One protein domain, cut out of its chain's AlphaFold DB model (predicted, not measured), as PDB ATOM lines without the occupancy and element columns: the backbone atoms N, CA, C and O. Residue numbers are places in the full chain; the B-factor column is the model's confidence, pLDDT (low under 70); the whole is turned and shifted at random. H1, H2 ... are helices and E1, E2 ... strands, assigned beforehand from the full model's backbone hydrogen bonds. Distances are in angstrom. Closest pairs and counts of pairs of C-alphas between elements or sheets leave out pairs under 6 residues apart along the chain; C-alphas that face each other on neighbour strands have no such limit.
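Overview. This is residues 85 to 201 of the 348 residues of an uncharacterized protein of Clostridium sp. OM05-5BH (UniProt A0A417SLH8). Three long helices, H1, H5 and H6, form a loose three-cornered bundle, with a two-stranded hairpin, E3 and E4, over H6 and H5. A second hairpin, E1 and E2, lies beyond the end of H1 with the short H2 beside it, while H3, crosswise to H5, and the short H4 lie on the side of H5 away from H6. The printed part has 117 residues, with six named helices and four named strands in the order H1 H2 E1 E2 H3 H4 H5 H6 E3 E4; both two-stranded sheets are antiparallel, and the class is mostly helix. The whole is compact, with a radius of gyration of the C-alphas of 14.0 A and spans of 40 by 28 by 26 A.

Arrangement. E1, residues 114 to 117, and E2, residues 123 to 126, form an antiparallel hairpin, with N 115 and O 125 at 2.9 A, within hydrogen-bond range. H2, residues 103 to 106, comes closest to E2 at the C-alphas of Pro 104 and Trp 124, 5.5 A apart. The closest C-alphas of H1, residues 86 to 101, and E2 are those of Glu 100 and Leu 126, 6.1 A apart. H1 touches H6, residues 172 to 188, with residues 91 to 95 alone, closest at the C-alphas of Phe 91 and Arg 185, 6.8 A; they run opposite ways at a tilt of 35.2 degrees, only just steep. H5, residues 153 to 167, is close to H6 but not clearly touching, closest at the C-alphas of Tyr 164 and His 175, 6.7 A, at a shallow tilt of 20 degrees, opposite ways. H5 is also close to H1 but not clearly touching, closest at the C-alphas of Glu 88 and Phe 153, 6.7 A, at a shallow tilt of 22 degrees, the same way. E3, residues 193 to 196, and E4, residues 199 to 201, form the other antiparallel hairpin, with N 196 and O 199 at 2.9 A, within hydrogen-bond range. The closest C-alphas of E3 and H6 are those of Arg 194 and Asn 183, 5.7 A apart; those of E4 and H5 are Ile 199 and Glu 161, 5.8 A. H3, residues 130 to 138, is about perpendicular to H5 at 89 degrees and close but not clearly touching, with the C-alphas of Tyr 137 and Ile 162 closest at 7.3 A. H4, residues 144 to 147, and H5 only just touch, only at the corner, with 3 pairs of C-alphas within 8 A, the closest Leu 146 and Asp 155 at 6.8 A. In H1, H3, H5 and H6 every O i to N i+4 pair is within hydrogen-bond range; H2 and H4 are too short for such a pair.

Along the chain. H6 spans 24.3 A, H1 22.5 A, H5 19.6 A and H3 11.3 A from first to last C-alpha. H1 begins at C-alpha 86, (-83.050, -44.234, -56.810), and E4 ends at C-alpha 201, (-71.508, -29.660, -50.856).

Size, cuts and confidence. The C-alphas of Asp 120 and Ile 201 are the two farthest apart, 41.3 A. The printed part has no cut and no long link. The mean pLDDT of the printed part is 90.3, and residue 120 is the one under 70.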
ATOM      1  N   ASN A  85     -78.973 -44.927 -58.297       72.00
ATOM      2  CA  ASN A  85     -79.386 -43.557 -58.019       72.00
ATOM      3  C   ASN A  85     -80.895 -43.366 -57.719       72.00
ATOM      4  O   ASN A  85     -81.451 -42.312 -58.018       72.00
ATOM      5  N   VAL A  86     -81.600 -44.353 -57.131       78.25
ATOM      6  CA  VAL A  86     -83.050 -44.234 -56.810       78.25
ATOM      7  C   VAL A  86     -83.392 -42.944 -56.057       78.25
ATOM      8  O   VAL A  86     -84.397 -42.296 -56.352       78.25
ATOM      9  N   ASN A  87     -82.588 -42.578 -55.059       78.69
ATOM     10  CA  ASN A  87     -82.869 -41.416 -54.219       78.69
ATOM     11  C   ASN A  87     -82.646 -40.112 -54.986       78.69
ATOM     12  O   ASN A  87     -83.438 -39.185 -54.856       78.69
ATOM     13  N   GLU A  88     -81.612 -40.065 -55.818       88.94
ATOM     14  CA  GLU A  88     -81.282 -38.954 -56.701       88.94
ATOM     15  C   GLU A  88     -82.371 -38.775 -57.761       88.94
ATOM     16  O   GLU A  88     -82.809 -37.652 -57.989       88.94
ATOM     17  N   LYS A  89     -82.890 -39.869 -58.333       88.19
ATOM     18  CA  LYS A  89     -84.014 -39.823 -59.277       88.19
ATOM     19  C   LYS A  89     -85.292 -39.293 -58.635       88.19
ATOM     20  O   LYS A  89     -85.995 -38.472 -59.226       88.19
ATOM     21  N   ARG A  90     -85.605 -39.754 -57.418       87.56
ATOM     22  CA  ARG A  90     -86.766 -39.283 -56.641       87.56
ATOM     23  C   ARG A  90     -86.621 -37.816 -56.248       87.56
ATOM     24  O   ARG A  90     -87.574 -37.055 -56.402       87.56
ATOM     25  N   PHE A  91     -85.429 -37.424 -55.801       94.62
ATOM     26  CA  PHE A  91     -85.094 -36.034 -55.527       94.62
ATOM     27  C   PHE A  91     -85.279 -35.174 -56.770       94.62
ATOM     28  O   PHE A  91     -85.969 -34.166 -56.689       94.62
ATOM     29  N   TRP A  92     -84.707 -35.580 -57.908       96.75
ATOM     30  CA  TRP A  92     -84.761 -34.801 -59.138       96.75
ATOM     31  C   TRP A  92     -86.198 -34.589 -59.601       96.75
ATOM     32  O   TRP A  92     -86.584 -33.447 -59.812       96.75
ATOM     33  N   ASN A  93     -87.017 -35.647 -59.634       93.69
ATOM     34  CA  ASN A  93     -88.443 -35.536 -59.953       93.69
ATOM     35  C   ASN A  93     -89.169 -34.543 -59.037       93.69
ATOM     36  O   ASN A  93     -89.925 -33.699 -59.508       93.69
ATOM     37  N   SER A  94     -88.946 -34.631 -57.723       93.31
ATOM     38  CA  SER A  94     -89.593 -33.732 -56.762       93.31
ATOM     39  C   SER A  94     -89.098 -32.292 -56.875       93.31
ATOM     40  O   SER A  94     -89.883 -31.354 -56.737       93.31
ATOM     41  N   PHE A  95     -87.801 -32.108 -57.102       97.31
ATOM     42  CA  PHE A  95     -87.184 -30.799 -57.221       97.31
ATOM     43  C   PHE A  95     -87.603 -30.102 -58.517       97.31
ATOM     44  O   PHE A  95     -88.050 -28.962 -58.445       97.31
ATOM     45  N   ILE A  96     -87.514 -30.776 -59.670       95.50
ATOM     46  CA  ILE A  96     -87.866 -30.177 -60.962       95.50
ATOM     47  C   ILE A  96     -89.359 -29.865 -61.042       95.50
ATOM     48  O   ILE A  96     -89.727 -28.788 -61.497       95.50
ATOM     49  N   HIS A  97     -90.216 -30.730 -60.488       93.12
ATOM     50  CA  HIS A  97     -91.652 -30.467 -60.421       93.12
ATOM     51  C   HIS A  97     -91.960 -29.186 -59.637       93.12
ATOM     52  O   HIS A  97     -92.650 -28.306 -60.148       93.12
ATOM     53  N   TRP A  98     -91.403 -29.041 -58.432       96.19
ATOM     54  CA  TRP A  98     -91.543 -27.811 -57.646       96.19
ATOM     55  C   TRP A  98     -90.968 -26.593 -58.382       96.19
ATOM     56  O   TRP A  98     -91.589 -25.531 -58.414       96.19
ATOM     57  N   PHE A  99     -89.797 -26.749 -59.001       96.56
ATOM     58  CA  PHE A  99     -89.110 -25.681 -59.721       96.56
ATOM     59  C   PHE A  99     -89.923 -25.163 -60.917       96.56
ATOM     60  O   PHE A  99     -89.946 -23.964 -61.174       96.56
ATOM     61  N   GLU A 100     -90.596 -26.044 -61.653       93.69
ATOM     62  CA  GLU A 100     -91.353 -25.673 -62.852       93.69
ATOM     63  C   GLU A 100     -92.784 -25.218 -62.547       93.69
ATOM     64  O   GLU A 100     -93.334 -24.410 -63.295       93.69
ATOM     65  N   THR A 101     -93.394 -25.720 -61.467       90.19
ATOM     66  CA  THR A 101     -94.833 -25.524 -61.208       90.19
ATOM     67  C   THR A 101     -95.147 -24.619 -60.022       90.19
ATOM     68  O   THR A 101     -96.119 -23.870 -60.077       90.19
ATOM     69  N   GLU A 102     -94.336 -24.642 -58.964       92.94
ATOM     70  CA  GLU A 102     -94.605 -23.888 -57.735       92.94
ATOM     71  C   GLU A 102     -93.747 -22.624 -57.662       92.94
ATOM     72  O   GLU A 102     -94.258 -21.536 -57.395       92.94
ATOM     73  N   LEU A 103     -92.446 -22.744 -57.958       94.62
ATOM     74  CA  LEU A 103     -91.479 -21.646 -57.888       94.62
ATOM     75  C   LEU A 103     -91.892 -20.378 -58.666       94.62
ATOM     76  O   LEU A 103     -91.676 -19.292 -58.116       94.62
ATOM     77  N   PRO A 104     -92.502 -20.452 -59.873       94.12
ATOM     78  CA  PRO A 104     -92.956 -19.263 -60.601       94.12
ATOM     79  C   PRO A 104     -93.919 -18.373 -59.806       94.12
ATOM     80  O   PRO A 104     -93.903 -17.154 -59.964       94.12
ATOM     81  N   GLY A 105     -94.731 -18.965 -58.925       90.12
ATOM     82  CA  GLY A 105     -95.686 -18.245 -58.079       90.12
ATOM     83  C   GLY A 105     -95.104 -17.706 -56.768       90.12
ATOM     84  O   GLY A 105     -95.804 -16.996 -56.053       90.12
ATOM     85  N   LEU A 106     -93.850 -18.030 -56.428       92.12
ATOM     86  CA  LEU A 106     -93.237 -17.682 -55.136       92.12
ATOM     87  C   LEU A 106     -92.463 -16.356 -55.142       92.12
ATOM     88  O   LEU A 106     -91.842 -16.019 -54.135       92.12
ATOM     89  N   GLU A 107     -92.462 -15.630 -56.264       91.62
ATOM     90  CA  GLU A 107     -91.713 -14.372 -56.440       91.62
ATOM     91  C   GLU A 107     -90.202 -14.523 -56.151       91.62
ATOM     92  O   GLU A 107     -89.532 -13.587 -55.721       91.62
ATOM     93  N   LEU A 108     -89.652 -15.725 -56.370       93.81
ATOM     94  CA  LEU A 108     -88.230 -16.031 -56.167       93.81
ATOM     95  C   LEU A 108     -87.413 -15.957 -57.461       93.81
ATOM     96  O   LEU A 108     -86.202 -15.747 -57.403       93.81
ATOM     97  N   LEU A 109     -88.052 -16.177 -58.611       94.69
ATOM     98  CA  LEU A 109     -87.411 -16.237 -59.924       94.69
ATOM     99  C   LEU A 109     -87.328 -14.840 -60.553       94.69
ATOM    100  O   LEU A 109     -88.259 -14.045 -60.421       94.69
ATOM    101  N   ASP A 110     -86.233 -14.537 -61.253       93.38
ATOM    102  CA  ASP A 110     -86.126 -13.304 -62.038       93.38
ATOM    103  C   ASP A 110     -87.237 -13.264 -63.101       93.38
ATOM    104  O   ASP A 110     -87.446 -14.228 -63.842       93.38
ATOM    105  N   GLY A 111     -87.946 -12.136 -63.180       92.00
ATOM    106  CA  GLY A 111     -89.104 -11.961 -64.053       92.00
ATOM    107  C   GLY A 111     -88.810 -12.174 -65.539       92.00
ATOM    108  O   GLY A 111     -89.728 -12.490 -66.286       92.00
ATOM    109  N   LYS A 112     -87.547 -12.073 -65.980       93.56
ATOM    110  CA  LYS A 112     -87.165 -12.400 -67.367       93.56
ATOM    111  C   LYS A 112     -87.343 -13.883 -67.729       93.56
ATOM    112  O   LYS A 112     -87.336 -14.206 -68.908       93.56
ATOM    113  N   TYR A 113     -87.474 -14.759 -66.733       95.06
ATOM    114  CA  TYR A 113     -87.715 -16.196 -66.896       95.06
ATOM    115  C   TYR A 113     -89.179 -16.577 -66.647       95.06
ATOM    116  O   TYR A 113     -89.500 -17.758 -66.506       95.06
ATOM    117  N   LEU A 114     -90.060 -15.583 -66.536       93.75
ATOM    118  CA  LEU A 114     -91.475 -15.763 -66.267       93.75
ATOM    119  C   LEU A 114     -92.303 -15.199 -67.414       93.75
ATOM    120  O   LEU A 114     -92.031 -14.118 -67.936       93.75
ATOM    121  N   ARG A 115     -93.391 -15.895 -67.737       92.19
ATOM    122  CA  ARG A 115     -94.466 -15.362 -68.573       92.19
ATOM    123  C   ARG A 115     -95.781 -15.399 -67.816       92.19
ATOM    124  O   ARG A 115     -96.064 -16.345 -67.085       92.19
ATOM    125  N   TRP A 116     -96.588 -14.367 -68.010       89.25
ATOM    126  CA  TRP A 116     -97.931 -14.308 -67.452       89.25
ATOM    127  C   TRP A 116     -98.922 -14.920 -68.438       89.25
ATOM    128  O   TRP A 116     -99.032 -14.450 -69.574       89.25
ATOM    129  N   ASP A 117     -99.637 -15.957 -68.011       87.62
ATOM    130  CA  ASP A 117    -100.808 -16.452 -68.728       87.62
ATOM    131  C   ASP A 117    -102.059 -15.761 -68.178       87.62
ATOM    132  O   ASP A 117    -102.225 -15.646 -66.970       87.62
ATOM    133  N   ASN A 118    -102.936 -15.285 -69.063       85.31
ATOM    134  CA  ASN A 118    -104.152 -14.548 -68.702       85.31
ATOM    135  C   ASN A 118    -105.388 -15.456 -68.546       85.31
ATOM    136  O   ASN A 118    -106.496 -14.955 -68.337       85.31
ATOM    137  N   TRP A 119    -105.227 -16.772 -68.683       78.25
ATOM    138  CA  TRP A 119    -106.309 -17.746 -68.556       78.25
ATOM    139  C   TRP A 119    -106.688 -17.998 -67.072       78.25
ATOM    140  O   TRP A 119    -105.820 -18.019 -66.206       78.25
ATOM    141  N   ASP A 120    -107.986 -18.161 -66.762       68.56
ATOM    142  CA  ASP A 120    -108.546 -18.548 -65.441       68.56
ATOM    143  C   ASP A 120    -107.986 -17.798 -64.211       68.56
ATOM    144  O   ASP A 120    -107.622 -18.389 -63.198       68.56
ATOM    145  N   GLY A 121    -107.953 -16.463 -64.268       73.50
ATOM    146  CA  GLY A 121    -107.475 -15.625 -63.152       73.50
ATOM    147  C   GLY A 121    -105.967 -15.369 -63.163       73.50
ATOM    148  O   GLY A 121    -105.493 -14.528 -62.402       73.50
ATOM    149  N   GLY A 122    -105.271 -16.004 -64.102       80.56
ATOM    150  CA  GLY A 122    -103.897 -15.761 -64.486       80.56
ATOM    151  C   GLY A 122    -102.865 -16.390 -63.559       80.56
ATOM    152  O   GLY A 122    -102.977 -16.346 -62.333       80.56
ATOM    153  N   ILE A 123    -101.856 -17.006 -64.169       86.00
ATOM    154  CA  ILE A 123    -100.775 -17.697 -63.469       86.00
ATOM    155  C   ILE A 123     -99.428 -17.331 -64.085       86.00
ATOM    156  O   ILE A 123     -99.300 -17.141 -65.299       86.00
ATOM    157  N   TRP A 124     -98.404 -17.248 -63.237       87.62
ATOM    158  CA  TRP A 124     -97.022 -17.168 -63.693       87.62
ATOM    159  C   TRP A 124     -96.561 -18.549 -64.146       87.62
ATOM    160  O   TRP A 124     -96.639 -19.516 -63.390       87.62
ATOM    161  N   LEU A 125     -96.071 -18.631 -65.378       89.31
ATOM    162  CA  LEU A 125     -95.481 -19.831 -65.958       89.31
ATOM    163  C   LEU A 125     -93.980 -19.629 -66.146       89.31
ATOM    164  O   LEU A 125     -93.525 -18.527 -66.462       89.31
ATOM    165  N   LEU A 126     -93.229 -20.719 -66.007       93.62
ATOM    166  CA  LEU A 126     -91.814 -20.741 -66.340       93.62
ATOM    167  C   LEU A 126     -91.625 -20.566 -67.859       93.62
ATOM    168  O   LEU A 126     -92.231 -21.282 -68.659       93.62
ATOM    169  N   ASP A 127     -90.768 -19.623 -68.241       93.69
ATOM    170  CA  ASP A 127     -90.363 -19.340 -69.623       93.69
ATOM    171  C   ASP A 127     -88.832 -19.384 -69.742       93.69
ATOM    172  O   ASP A 127     -88.168 -18.434 -70.154       93.69
ATOM    173  N   LEU A 128     -88.256 -20.497 -69.282       94.38
ATOM    174  CA  LEU A 128     -86.817 -20.729 -69.218       94.38
ATOM    175  C   LEU A 128     -86.390 -21.692 -70.336       94.38
ATOM    176  O   LEU A 128     -86.843 -22.835 -70.384       94.38
ATOM    177  N   ASP A 129     -85.482 -21.253 -71.208       95.12
ATOM    178  CA  ASP A 129     -84.825 -22.132 -72.180       95.12
ATOM    179  C   ASP A 129     -83.597 -22.788 -71.533       95.12
ATOM    180  O   ASP A 129     -82.515 -22.200 -71.446       95.12
ATOM    181  N   TYR A 130     -83.772 -24.023 -71.059       95.81
ATOM    182  CA  TYR A 130     -82.702 -24.767 -70.399       95.81
ATOM    183  C   TYR A 130     -81.467 -24.968 -71.283       95.81
ATOM    184  O   TYR A 130     -80.348 -24.872 -70.776       95.81
ATOM    185  N   ASP A 131     -81.635 -25.242 -72.583       96.00
ATOM    186  CA  ASP A 131     -80.504 -25.478 -73.486       96.00
ATOM    187  C   ASP A 131     -79.695 -24.186 -73.681       96.00
ATOM    188  O   ASP A 131     -78.458 -24.219 -73.640       96.00
ATOM    189  N   HIS A 132     -80.373 -23.040 -73.820       96.44
ATOM    190  CA  HIS A 132     -79.723 -21.732 -73.893       96.44
ATOM    191  C   HIS A 132     -78.949 -21.398 -72.612       96.44
ATOM    192  O   HIS A 132     -77.761 -21.070 -72.672       96.44
ATOM    193  N   GLU A 133     -79.592 -21.515 -71.450       96.25
ATOM    194  CA  GLU A 133     -79.010 -21.118 -70.164       96.25
ATOM    195  C   GLU A 133     -77.826 -22.011 -69.763       96.25
ATOM    196  O   GLU A 133     -76.791 -21.517 -69.303       96.25
ATOM    197  N   PHE A 134     -77.922 -23.326 -69.984       96.12
ATOM    198  CA  PHE A 134     -76.791 -24.230 -69.762       96.12
ATOM    199  C   PHE A 134     -75.634 -23.923 -70.717       96.12
ATOM    200  O   PHE A 134     -74.478 -23.880 -70.281       96.12
ATOM    201  N   THR A 135     -75.924 -23.627 -71.987       96.44
ATOM    202  CA  THR A 135     -74.878 -23.259 -72.952       96.44
ATOM    203  C   THR A 135     -74.176 -21.977 -72.514       96.44
ATOM    204  O   THR A 135     -72.947 -21.904 -72.554       96.44
ATOM    205  N   LEU A 136     -74.933 -20.992 -72.024       95.19
ATOM    206  CA  LEU A 136     -74.409 -19.717 -71.544       95.19
ATOM    207  C   LEU A 136     -73.489 -19.872 -70.322       95.19
ATOM    208  O   LEU A 136     -72.437 -19.234 -70.268       95.19
ATOM    209  N   TYR A 137     -73.861 -20.704 -69.343       93.69
ATOM    210  CA  TYR A 137     -73.160 -20.765 -68.051       93.69
ATOM    211  C   TYR A 137     -72.210 -21.951 -67.868       93.69
ATOM    212  O   TYR A 137     -71.315 -21.887 -67.021       93.69
ATOM    213  N   ARG A 138     -72.380 -23.031 -68.634       87.62
ATOM    214  CA  ARG A 138     -71.543 -24.241 -68.566       87.62
ATOM    215  C   ARG A 138     -70.876 -24.593 -69.896       87.62
ATOM    216  O   ARG A 138     -69.988 -25.440 -69.898       87.62
ATOM    217  N   GLY A 139     -71.240 -23.937 -71.002       89.94
ATOM    218  CA  GLY A 139     -70.685 -24.229 -72.330       89.94
ATOM    219  C   GLY A 139     -71.188 -25.542 -72.934       89.94
ATOM    220  O   GLY A 139     -70.627 -26.022 -73.916       89.94
ATOM    221  N   THR A 140     -72.230 -26.132 -72.349       90.62
ATOM    222  CA  THR A 140     -72.850 -27.392 -72.770       90.62
ATOM    223  C   THR A 140     -74.358 -27.213 -72.832       90.62
ATOM    224  O   THR A 140     -74.896 -26.402 -72.094       90.62
ATOM    225  N   VAL A 141     -75.051 -27.988 -73.664       94.38
ATOM    226  CA  VAL A 141     -76.525 -28.008 -73.686       94.38
ATOM    227  C   VAL A 141     -77.108 -28.620 -72.406       94.38
ATOM    228  O   VAL A 141     -76.366 -29.176 -71.590       94.38
ATOM    229  N   TYR A 142     -78.431 -28.534 -72.229       94.75
ATOM    230  CA  TYR A 142     -79.121 -29.130 -71.088       94.75
ATOM    231  C   TYR A 142     -78.931 -30.661 -71.106       94.75
ATOM    232  O   TYR A 142     -79.314 -31.304 -72.094       94.75
ATOM    233  N   PRO A 143     -78.328 -31.255 -70.056       94.00
ATOM    234  CA  PRO A 143     -77.925 -32.660 -70.065       94.00
ATOM    235  C   PRO A 143     -79.078 -33.653 -70.261       94.00
ATOM    236  O   PRO A 143     -80.128 -33.558 -69.620       94.00
ATOM    237  N   ASP A 144     -78.841 -34.690 -71.072       90.38
ATOM    238  CA  ASP A 144     -79.782 -35.807 -71.254       90.38
ATOM    239  C   ASP A 144     -80.035 -36.580 -69.952       90.38
ATOM    240  O   ASP A 144     -81.090 -37.190 -69.777       90.38
ATOM    241  N   SER A 145     -79.082 -36.540 -69.021       86.69
ATOM    242  CA  SER A 145     -79.195 -37.138 -67.691       86.69
ATOM    243  C   SER A 145     -80.324 -36.515 -66.862       86.69
ATOM    244  O   SER A 145     -81.003 -37.248 -66.139       86.69
ATOM    245  N   LEU A 146     -80.550 -35.203 -67.002       92.50
ATOM    246  CA  LEU A 146     -81.622 -34.451 -66.350       92.50
ATOM    247  C   LEU A 146     -82.942 -34.624 -67.101       92.50
ATOM    248  O   LEU A 146     -83.963 -34.887 -66.465       92.50
ATOM    249  N   LYS A 147     -82.909 -34.575 -68.443       89.06
ATOM    250  CA  LYS A 147     -84.080 -34.814 -69.314       89.06
ATOM    251  C   LYS A 147     -84.701 -36.191 -69.069       89.06
ATOM    252  O   LYS A 147     -85.914 -36.316 -68.954       89.06
ATOM    253  N   ASN A 148     -83.861 -37.220 -68.959       87.12
ATOM    254  CA  ASN A 148     -84.292 -38.611 -68.806       87.12
ATOM    255  C   ASN A 148     -84.311 -39.089 -67.346       87.12
ATOM    256  O   ASN A 148     -84.526 -40.275 -67.103       87.12
ATOM    257  N   ASN A 149     -84.041 -38.198 -66.387       89.25
ATOM    258  CA  ASN A 149     -83.917 -38.514 -64.966       89.25
ATOM    259  C   ASN A 149     -83.087 -39.788 -64.681       89.25
ATOM    260  O   ASN A 149     -83.542 -40.773 -64.095       89.25
ATOM    261  N   THR A 150     -81.834 -39.773 -65.119       84.12
ATOM    262  CA  THR A 150     -80.885 -40.874 -64.877       84.12
ATOM    263  C   THR A 150     -80.337 -40.887 -63.445       84.12
ATOM    264  O   THR A 150     -79.769 -41.890 -63.015       84.12
ATOM    265  N   GLY A 151     -80.540 -39.799 -62.691       83.50
ATOM    266  CA  GLY A 151     -80.018 -39.625 -61.336       83.50
ATOM    267  C   GLY A 151     -78.546 -39.201 -61.279       83.50
ATOM    268  O   GLY A 151     -77.920 -39.384 -60.239       83.50
ATOM    269  N   ASP A 152     -77.980 -38.656 -62.365       88.81
ATOM    270  CA  ASP A 152     -76.623 -38.093 -62.341       88.81
ATOM    271  C   ASP A 152     -76.565 -36.870 -61.418       88.81
ATOM    272  O   ASP A 152     -77.090 -35.792 -61.714       88.81
ATOM    273  N   PHE A 153     -75.912 -37.040 -60.270       90.50
ATOM    274  CA  PHE A 153     -75.863 -35.992 -59.266       90.50
ATOM    275  C   PHE A 153     -74.990 -34.797 -59.672       90.50
ATOM    276  O   PHE A 153     -75.236 -33.690 -59.196       90.50
ATOM    277  N   ASN A 154     -73.985 -34.972 -60.536       91.19
ATOM    278  CA  ASN A 154     -73.152 -33.848 -60.972       91.19
ATOM    279  C   ASN A 154     -73.970 -32.863 -61.805       91.19
ATOM    280  O   ASN A 154     -73.851 -31.651 -61.610       91.19
ATOM    281  N   ASP A 155     -74.849 -33.380 -62.660       94.94
ATOM    282  CA  ASP A 155     -75.743 -32.550 -63.460       94.94
ATOM    283  C   ASP A 155     -76.846 -31.917 -62.597       94.94
ATOM    284  O   ASP A 155     -77.128 -30.725 -62.742       94.94
ATOM    285  N   ILE A 156     -77.398 -32.654 -61.620       97.31
ATOM    286  CA  ILE A 156     -78.362 -32.111 -60.640       97.31
ATOM    287  C   ILE A 156     -77.725 -30.959 -59.854       97.31
ATOM    288  O   ILE A 156     -78.312 -29.885 -59.701       97.31
ATOM    289  N   LYS A 157     -76.496 -31.165 -59.371       95.94
ATOM    290  CA  LYS A 157     -75.697 -30.141 -58.700       95.94
ATOM    291  C   LYS A 157     -75.503 -28.931 -59.608       95.94
ATOM    292  O   LYS A 157     -75.770 -27.813 -59.175       95.94
ATOM    293  N   ALA A 158     -75.069 -29.140 -60.850       95.44
ATOM    294  CA  ALA A 158     -74.831 -28.052 -61.788       95.44
ATOM    295  C   ALA A 158     -76.096 -27.212 -62.010       95.44
ATOM    296  O   ALA A 158     -75.996 -25.985 -61.977       95.44
ATOM    297  N   PHE A 159     -77.259 -27.853 -62.156       98.38
ATOM    298  CA  PHE A 159     -78.554 -27.185 -62.277       98.38
ATOM    299  C   PHE A 159     -78.858 -26.304 -61.062       98.38
ATOM    300  O   PHE A 159     -79.125 -25.116 -61.219       98.38
ATOM    301  N   ILE A 160     -78.784 -26.864 -59.850       98.31
ATOM    302  CA  ILE A 160     -79.096 -26.143 -58.604       98.31
ATOM    303  C   ILE A 160     -78.190 -24.918 -58.438       98.31
ATOM    304  O   ILE A 160     -78.654 -23.848 -58.041       98.31
ATOM    305  N   GLU A 161     -76.901 -25.059 -58.751       97.44
ATOM    306  CA  GLU A 161     -75.928 -23.968 -58.648       97.44
ATOM    307  C   GLU A 161     -76.174 -22.863 -59.686       97.44
ATOM    308  O   GLU A 161     -76.049 -21.680 -59.359       97.44
ATOM    309  N   ILE A 162     -76.548 -23.218 -60.922       97.31
ATOM    310  CA  ILE A 162     -76.930 -22.238 -61.953       97.31
ATOM    311  C   ILE A 162     -78.205 -21.517 -61.521       97.31
ATOM    312  O   ILE A 162     -78.231 -20.287 -61.519       97.31
ATOM    313  N   ALA A 163     -79.218 -22.273 -61.093       97.75
ATOM    314  CA  ALA A 163     -80.486 -21.736 -60.630       97.75
ATOM    315  C   ALA A 163     -80.279 -20.710 -59.524       97.75
ATOM    316  O   ALA A 163     -80.695 -19.561 -59.654       97.75
ATOM    317  N   TYR A 164     -79.551 -21.100 -58.477       97.69
ATOM    318  CA  TYR A 164     -79.233 -20.207 -57.377       97.69
ATOM    319  C   TYR A 164     -78.530 -18.941 -57.862       97.69
ATOM    320  O   TYR A 164     -78.871 -17.855 -57.417       97.69
ATOM    321  N   LYS A 165     -77.523 -19.063 -58.733       95.81
ATOM    322  CA  LYS A 165     -76.639 -17.944 -59.076       95.81
ATOM    323  C   LYS A 165     -77.226 -16.985 -60.110       95.81
ATOM    324  O   LYS A 165     -76.876 -15.807 -60.090       95.81
ATOM    325  N   TYR A 166     -78.046 -17.488 -61.027       96.00
ATOM    326  CA  TYR A 166     -78.450 -16.752 -62.225       96.00
ATOM    327  C   TYR A 166     -79.961 -16.644 -62.414       96.00
ATOM    328  O   TYR A 166     -80.403 -15.684 -63.044       96.00
ATOM    329  N   TRP A 167     -80.743 -17.595 -61.894       97.31
ATOM    330  CA  TRP A 167     -82.192 -17.645 -62.124       97.31
ATOM    331  C   TRP A 167     -83.009 -17.081 -60.969       97.31
ATOM    332  O   TRP A 167     -84.029 -16.430 -61.189       97.31
ATOM    333  N   ILE A 168     -82.551 -17.300 -59.738       97.44
ATOM    334  CA  ILE A 168     -83.150 -16.719 -58.538       97.44
ATOM    335  C   ILE A 168     -82.784 -15.235 -58.445       97.44
ATOM    336  O   ILE A 168     -81.637 -14.853 -58.686       97.44
ATOM    337  N   ILE A 169     -83.756 -14.401 -58.061       96.62
ATOM    338  CA  ILE A 169     -83.563 -12.965 -57.832       96.62
ATOM    339  C   ILE A 169     -82.388 -12.772 -56.876       96.62
ATOM    340  O   ILE A 169     -82.368 -13.338 -55.780       96.62
ATOM    341  N   ASN A 170     -81.436 -11.924 -57.276       93.06
ATOM    342  CA  ASN A 170     -80.217 -11.644 -56.521       93.06
ATOM    343  C   ASN A 170     -80.502 -10.787 -55.273       93.06
ATOM    344  O   ASN A 170     -80.171  -9.603 -55.199       93.06
ATOM    345  N   SER A 171     -81.168 -11.395 -54.296       92.38
ATOM    346  CA  SER A 171     -81.480 -10.828 -52.991       92.38
ATOM    347  C   SER A 171     -81.252 -11.874 -51.903       92.38
ATOM    348  O   SER A 171     -81.469 -13.072 -52.101       92.38
ATOM    349  N   GLY A 172     -80.826 -11.418 -50.721       84.06
ATOM    350  CA  GLY A 172     -80.577 -12.311 -49.587       84.06
ATOM    351  C   GLY A 172     -81.819 -13.104 -49.171       84.06
ATOM    352  O   GLY A 172     -81.705 -14.276 -48.825       84.06
ATOM    353  N   GLU A 173     -83.006 -12.499 -49.263       91.44
ATOM    354  CA  GLU A 173     -84.270 -13.159 -48.934       91.44
ATOM    355  C   GLU A 173     -84.612 -14.280 -49.925       91.44
ATOM    356  O   GLU A 173     -84.922 -15.397 -49.502       91.44
ATOM    357  N   CYS A 174     -84.508 -14.016 -51.232       90.88
ATOM    358  CA  CYS A 174     -84.845 -15.012 -52.251       90.88
ATOM    359  C   CYS A 174     -83.870 -16.193 -52.220       90.88
ATOM    360  O   CYS A 174     -84.289 -17.352 -52.211       90.88
ATOM    361  N   HIS A 175     -82.568 -15.915 -52.105       92.31
ATOM    362  CA  HIS A 175     -81.555 -16.957 -51.954       92.31
ATOM    363  C   HIS A 175     -81.737 -17.778 -50.678       92.31
ATOM    364  O   HIS A 175     -81.536 -18.994 -50.702       92.31
ATOM    365  N   TYR A 176     -82.128 -17.149 -49.567       87.31
ATOM    366  CA  TYR A 176     -82.398 -17.856 -48.318       87.31
ATOM    367  C   TYR A 176     -83.583 -18.818 -48.456       87.31
ATOM    368  O   TYR A 176     -83.443 -19.998 -48.133       87.31
ATOM    369  N   LYS A 177     -84.711 -18.345 -49.004       93.00
ATOM    370  CA  LYS A 177     -85.908 -19.168 -49.246       93.00
ATOM    371  C   LYS A 177     -85.606 -20.345 -50.178       93.00
ATOM    372  O   LYS A 177     -85.882 -21.486 -49.820       93.00
ATOM    373  N   PHE A 178     -84.934 -20.097 -51.304       96.75
ATOM    374  CA  PHE A 178     -84.502 -21.161 -52.216       96.75
ATOM    375  C   PHE A 178     -83.573 -22.173 -51.523       96.75
ATOM    376  O   PHE A 178     -83.724 -23.382 -51.679       96.75
ATOM    377  N   THR A 179     -82.634 -21.694 -50.698       92.00
ATOM    378  CA  THR A 179     -81.706 -22.558 -49.951       92.00
ATOM    379  C   THR A 179     -82.418 -23.478 -48.966       92.00
ATOM    380  O   THR A 179     -82.007 -24.631 -48.821       92.00
ATOM    381  N   ILE A 180     -83.454 -22.994 -48.275       91.50
ATOM    382  CA  ILE A 180     -84.269 -23.827 -47.382       91.50
ATOM    383  C   ILE A 180     -84.935 -24.943 -48.185       91.50
ATOM    384  O   ILE A 180     -84.733 -26.113 -47.867       91.50
ATOM    385  N   GLU A 181     -85.635 -24.590 -49.264       96.00
ATOM    386  CA  GLU A 181     -86.408 -25.536 -50.076       96.00
ATOM    387  C   GLU A 181     -85.550 -26.653 -50.683       96.00
ATOM    388  O   GLU A 181     -85.937 -27.827 -50.671       96.00
ATOM    389  N   VAL A 182     -84.353 -26.319 -51.178       96.31
ATOM    390  CA  VAL A 182     -83.410 -27.318 -51.704       96.31
ATOM    391  C   VAL A 182     -82.890 -28.222 -50.584       96.31
ATOM    392  O   VAL A 182     -82.850 -29.445 -50.733       96.31
ATOM    393  N   ASN A 183     -82.505 -27.643 -49.442       88.38
ATOM    394  CA  ASN A 183     -81.958 -28.407 -48.320       88.38
ATOM    395  C   ASN A 183     -82.990 -29.322 -47.660       88.38
ATOM    396  O   ASN A 183     -82.640 -30.424 -47.235       88.38
ATOM    397  N   ASP A 184     -84.246 -28.901 -47.572       87.44
ATOM    398  CA  ASP A 184     -85.311 -29.736 -47.028       87.44
ATOM    399  C   ASP A 184     -85.635 -30.901 -47.968       87.44
ATOM    400  O   ASP A 184     -85.766 -32.033 -47.499       87.44
ATOM    401  N   ARG A 185     -85.595 -30.691 -49.291       93.12
ATOM    402  CA  ARG A 185     -85.657 -31.798 -50.262       93.12
ATOM    403  C   ARG A 185     -84.475 -32.755 -50.124       93.12
ATOM    404  O   ARG A 185     -84.702 -33.963 -50.059       93.12
ATOM    405  N   PHE A 186     -83.236 -32.267 -49.989       87.06
ATOM    406  CA  PHE A 186     -82.091 -33.157 -49.736       87.06
ATOM    407  C   PHE A 186     -82.324 -34.054 -48.510       87.06
ATOM    408  O   PHE A 186     -82.071 -35.258 -48.579       87.06
ATOM    409  N   LYS A 187     -82.891 -33.511 -47.421       79.19
ATOM    410  CA  LYS A 187     -83.244 -34.295 -46.224       79.19
ATOM    411  C   LYS A 187     -84.349 -35.320 -46.494       79.19
ATOM    412  O   LYS A 187     -84.185 -36.474 -46.099       79.19
ATOM    413  N   ILE A 188     -85.442 -34.927 -47.158       78.50
ATOM    414  CA  ILE A 188     -86.583 -35.811 -47.478       78.50
ATOM    415  C   ILE A 188     -86.105 -37.045 -48.250       78.50
ATOM    416  O   ILE A 188     -86.451 -38.176 -47.903       78.50
ATOM    417  N   PHE A 189     -85.243 -36.835 -49.245       80.19
ATOM    418  CA  PHE A 189     -84.721 -37.904 -50.098       80.19
ATOM    419  C   PHE A 189     -83.433 -38.545 -49.568       80.19
ATOM    420  O   PHE A 189     -82.836 -39.378 -50.246       80.19
ATOM    421  N   LYS A 190     -83.025 -38.211 -48.335       76.00
ATOM    422  CA  LYS A 190     -81.847 -38.771 -47.651       76.00
ATOM    423  C   LYS A 190     -80.553 -38.622 -48.459       76.00
ATOM    424  O   LYS A 190     -79.659 -39.465 -48.364       76.00
ATOM    425  N   LEU A 191     -80.451 -37.550 -49.239       77.06
ATOM    426  CA  LEU A 191     -79.268 -37.230 -50.018       77.06
ATOM    427  C   LEU A 191     -78.233 -36.537 -49.117       77.06
ATOM    428  O   LEU A 191     -78.576 -35.574 -48.427       77.06
ATOM    429  N   PRO A 192     -76.969 -37.001 -49.089       79.12
ATOM    430  CA  PRO A 192     -75.933 -36.464 -48.214       79.12
ATOM    431  C   PRO A 192     -75.352 -35.182 -48.815       79.12
ATOM    432  O   PRO A 192     -74.163 -35.119 -49.109       79.12
ATOM    433  N   TYR A 193     -76.184 -34.170 -49.038       85.81
ATOM    434  CA  TYR A 193     -75.778 -32.905 -49.637       85.81
ATOM    435  C   TYR A 193     -76.437 -31.721 -48.940       85.81
ATOM    436  O   TYR A 193     -77.477 -31.845 -48.293       85.81
ATOM    437  N   ARG A 194     -75.806 -30.556 -49.068       86.94
ATOM    438  CA  ARG A 194     -76.343 -29.277 -48.611       86.94
ATOM    439  C   ARG A 194     -76.025 -28.196 -49.628       86.94
ATOM    440  O   ARG A 194     -74.898 -28.111 -50.096       86.94
ATOM    441  N   LEU A 195     -76.996 -27.344 -49.919       90.69
ATOM    442  CA  LEU A 195     -76.779 -26.077 -50.599       90.69
ATOM    443  C   LEU A 195     -76.333 -25.028 -49.573       90.69
ATOM    444  O   LEU A 195     -77.043 -24.758 -48.597       90.69
ATOM    445  N   GLN A 196     -75.154 -24.452 -49.789       80.31
ATOM    446  CA  GLN A 196     -74.587 -23.383 -48.971       80.31
ATOM    447  C   GLN A 196     -73.972 -22.321 -49.880       80.31
ATOM    448  O   GLN A 196     -73.083 -22.615 -50.673       80.31
ATOM    449  N   SER A 197     -74.452 -21.080 -49.760       81.06
ATOM    450  CA  SER A 197     -73.953 -19.932 -50.536       81.06
ATOM    451  C   SER A 197     -73.901 -20.192 -52.049       81.06
ATOM    452  O   SER A 197     -72.955 -19.787 -52.723       81.06
ATOM    453  N   GLY A 198     -74.902 -20.903 -52.577       79.25
ATOM    454  CA  GLY A 198     -74.996 -21.238 -53.999       79.25
ATOM    455  C   GLY A 198     -74.143 -22.410 -54.471       79.25
ATOM    456  O   GLY A 198     -74.075 -22.636 -55.672       79.25
ATOM    457  N   ILE A 199     -73.506 -23.149 -53.558       85.50
ATOM    458  CA  ILE A 199     -72.695 -24.332 -53.869       85.50
ATOM    459  C   ILE A 199     -73.304 -25.555 -53.186       85.50
ATOM    460  O   ILE A 199     -73.631 -25.510 -51.995       85.50
ATOM    461  N   VAL A 200     -73.437 -26.661 -53.922       88.81
ATOM    462  CA  VAL A 200     -73.873 -27.941 -53.346       88.81
ATOM    463  C   VAL A 200     -72.652 -28.722 -52.859       88.81
ATOM    464  O   VAL A 200     -71.793 -29.128 -53.647       88.81
ATOM    465  N   ILE A 201     -72.589 -28.948 -51.547       80.94
ATOM    466  CA  ILE A 201     -71.508 -29.660 -50.856       80.94
ATOM    467  C   ILE A 201     -71.984 -31.028 -50.364       80.94
ATOM    468  O   ILE A 201     -73.118 -31.162 -49.903       80.94
TER     469      ILE A 201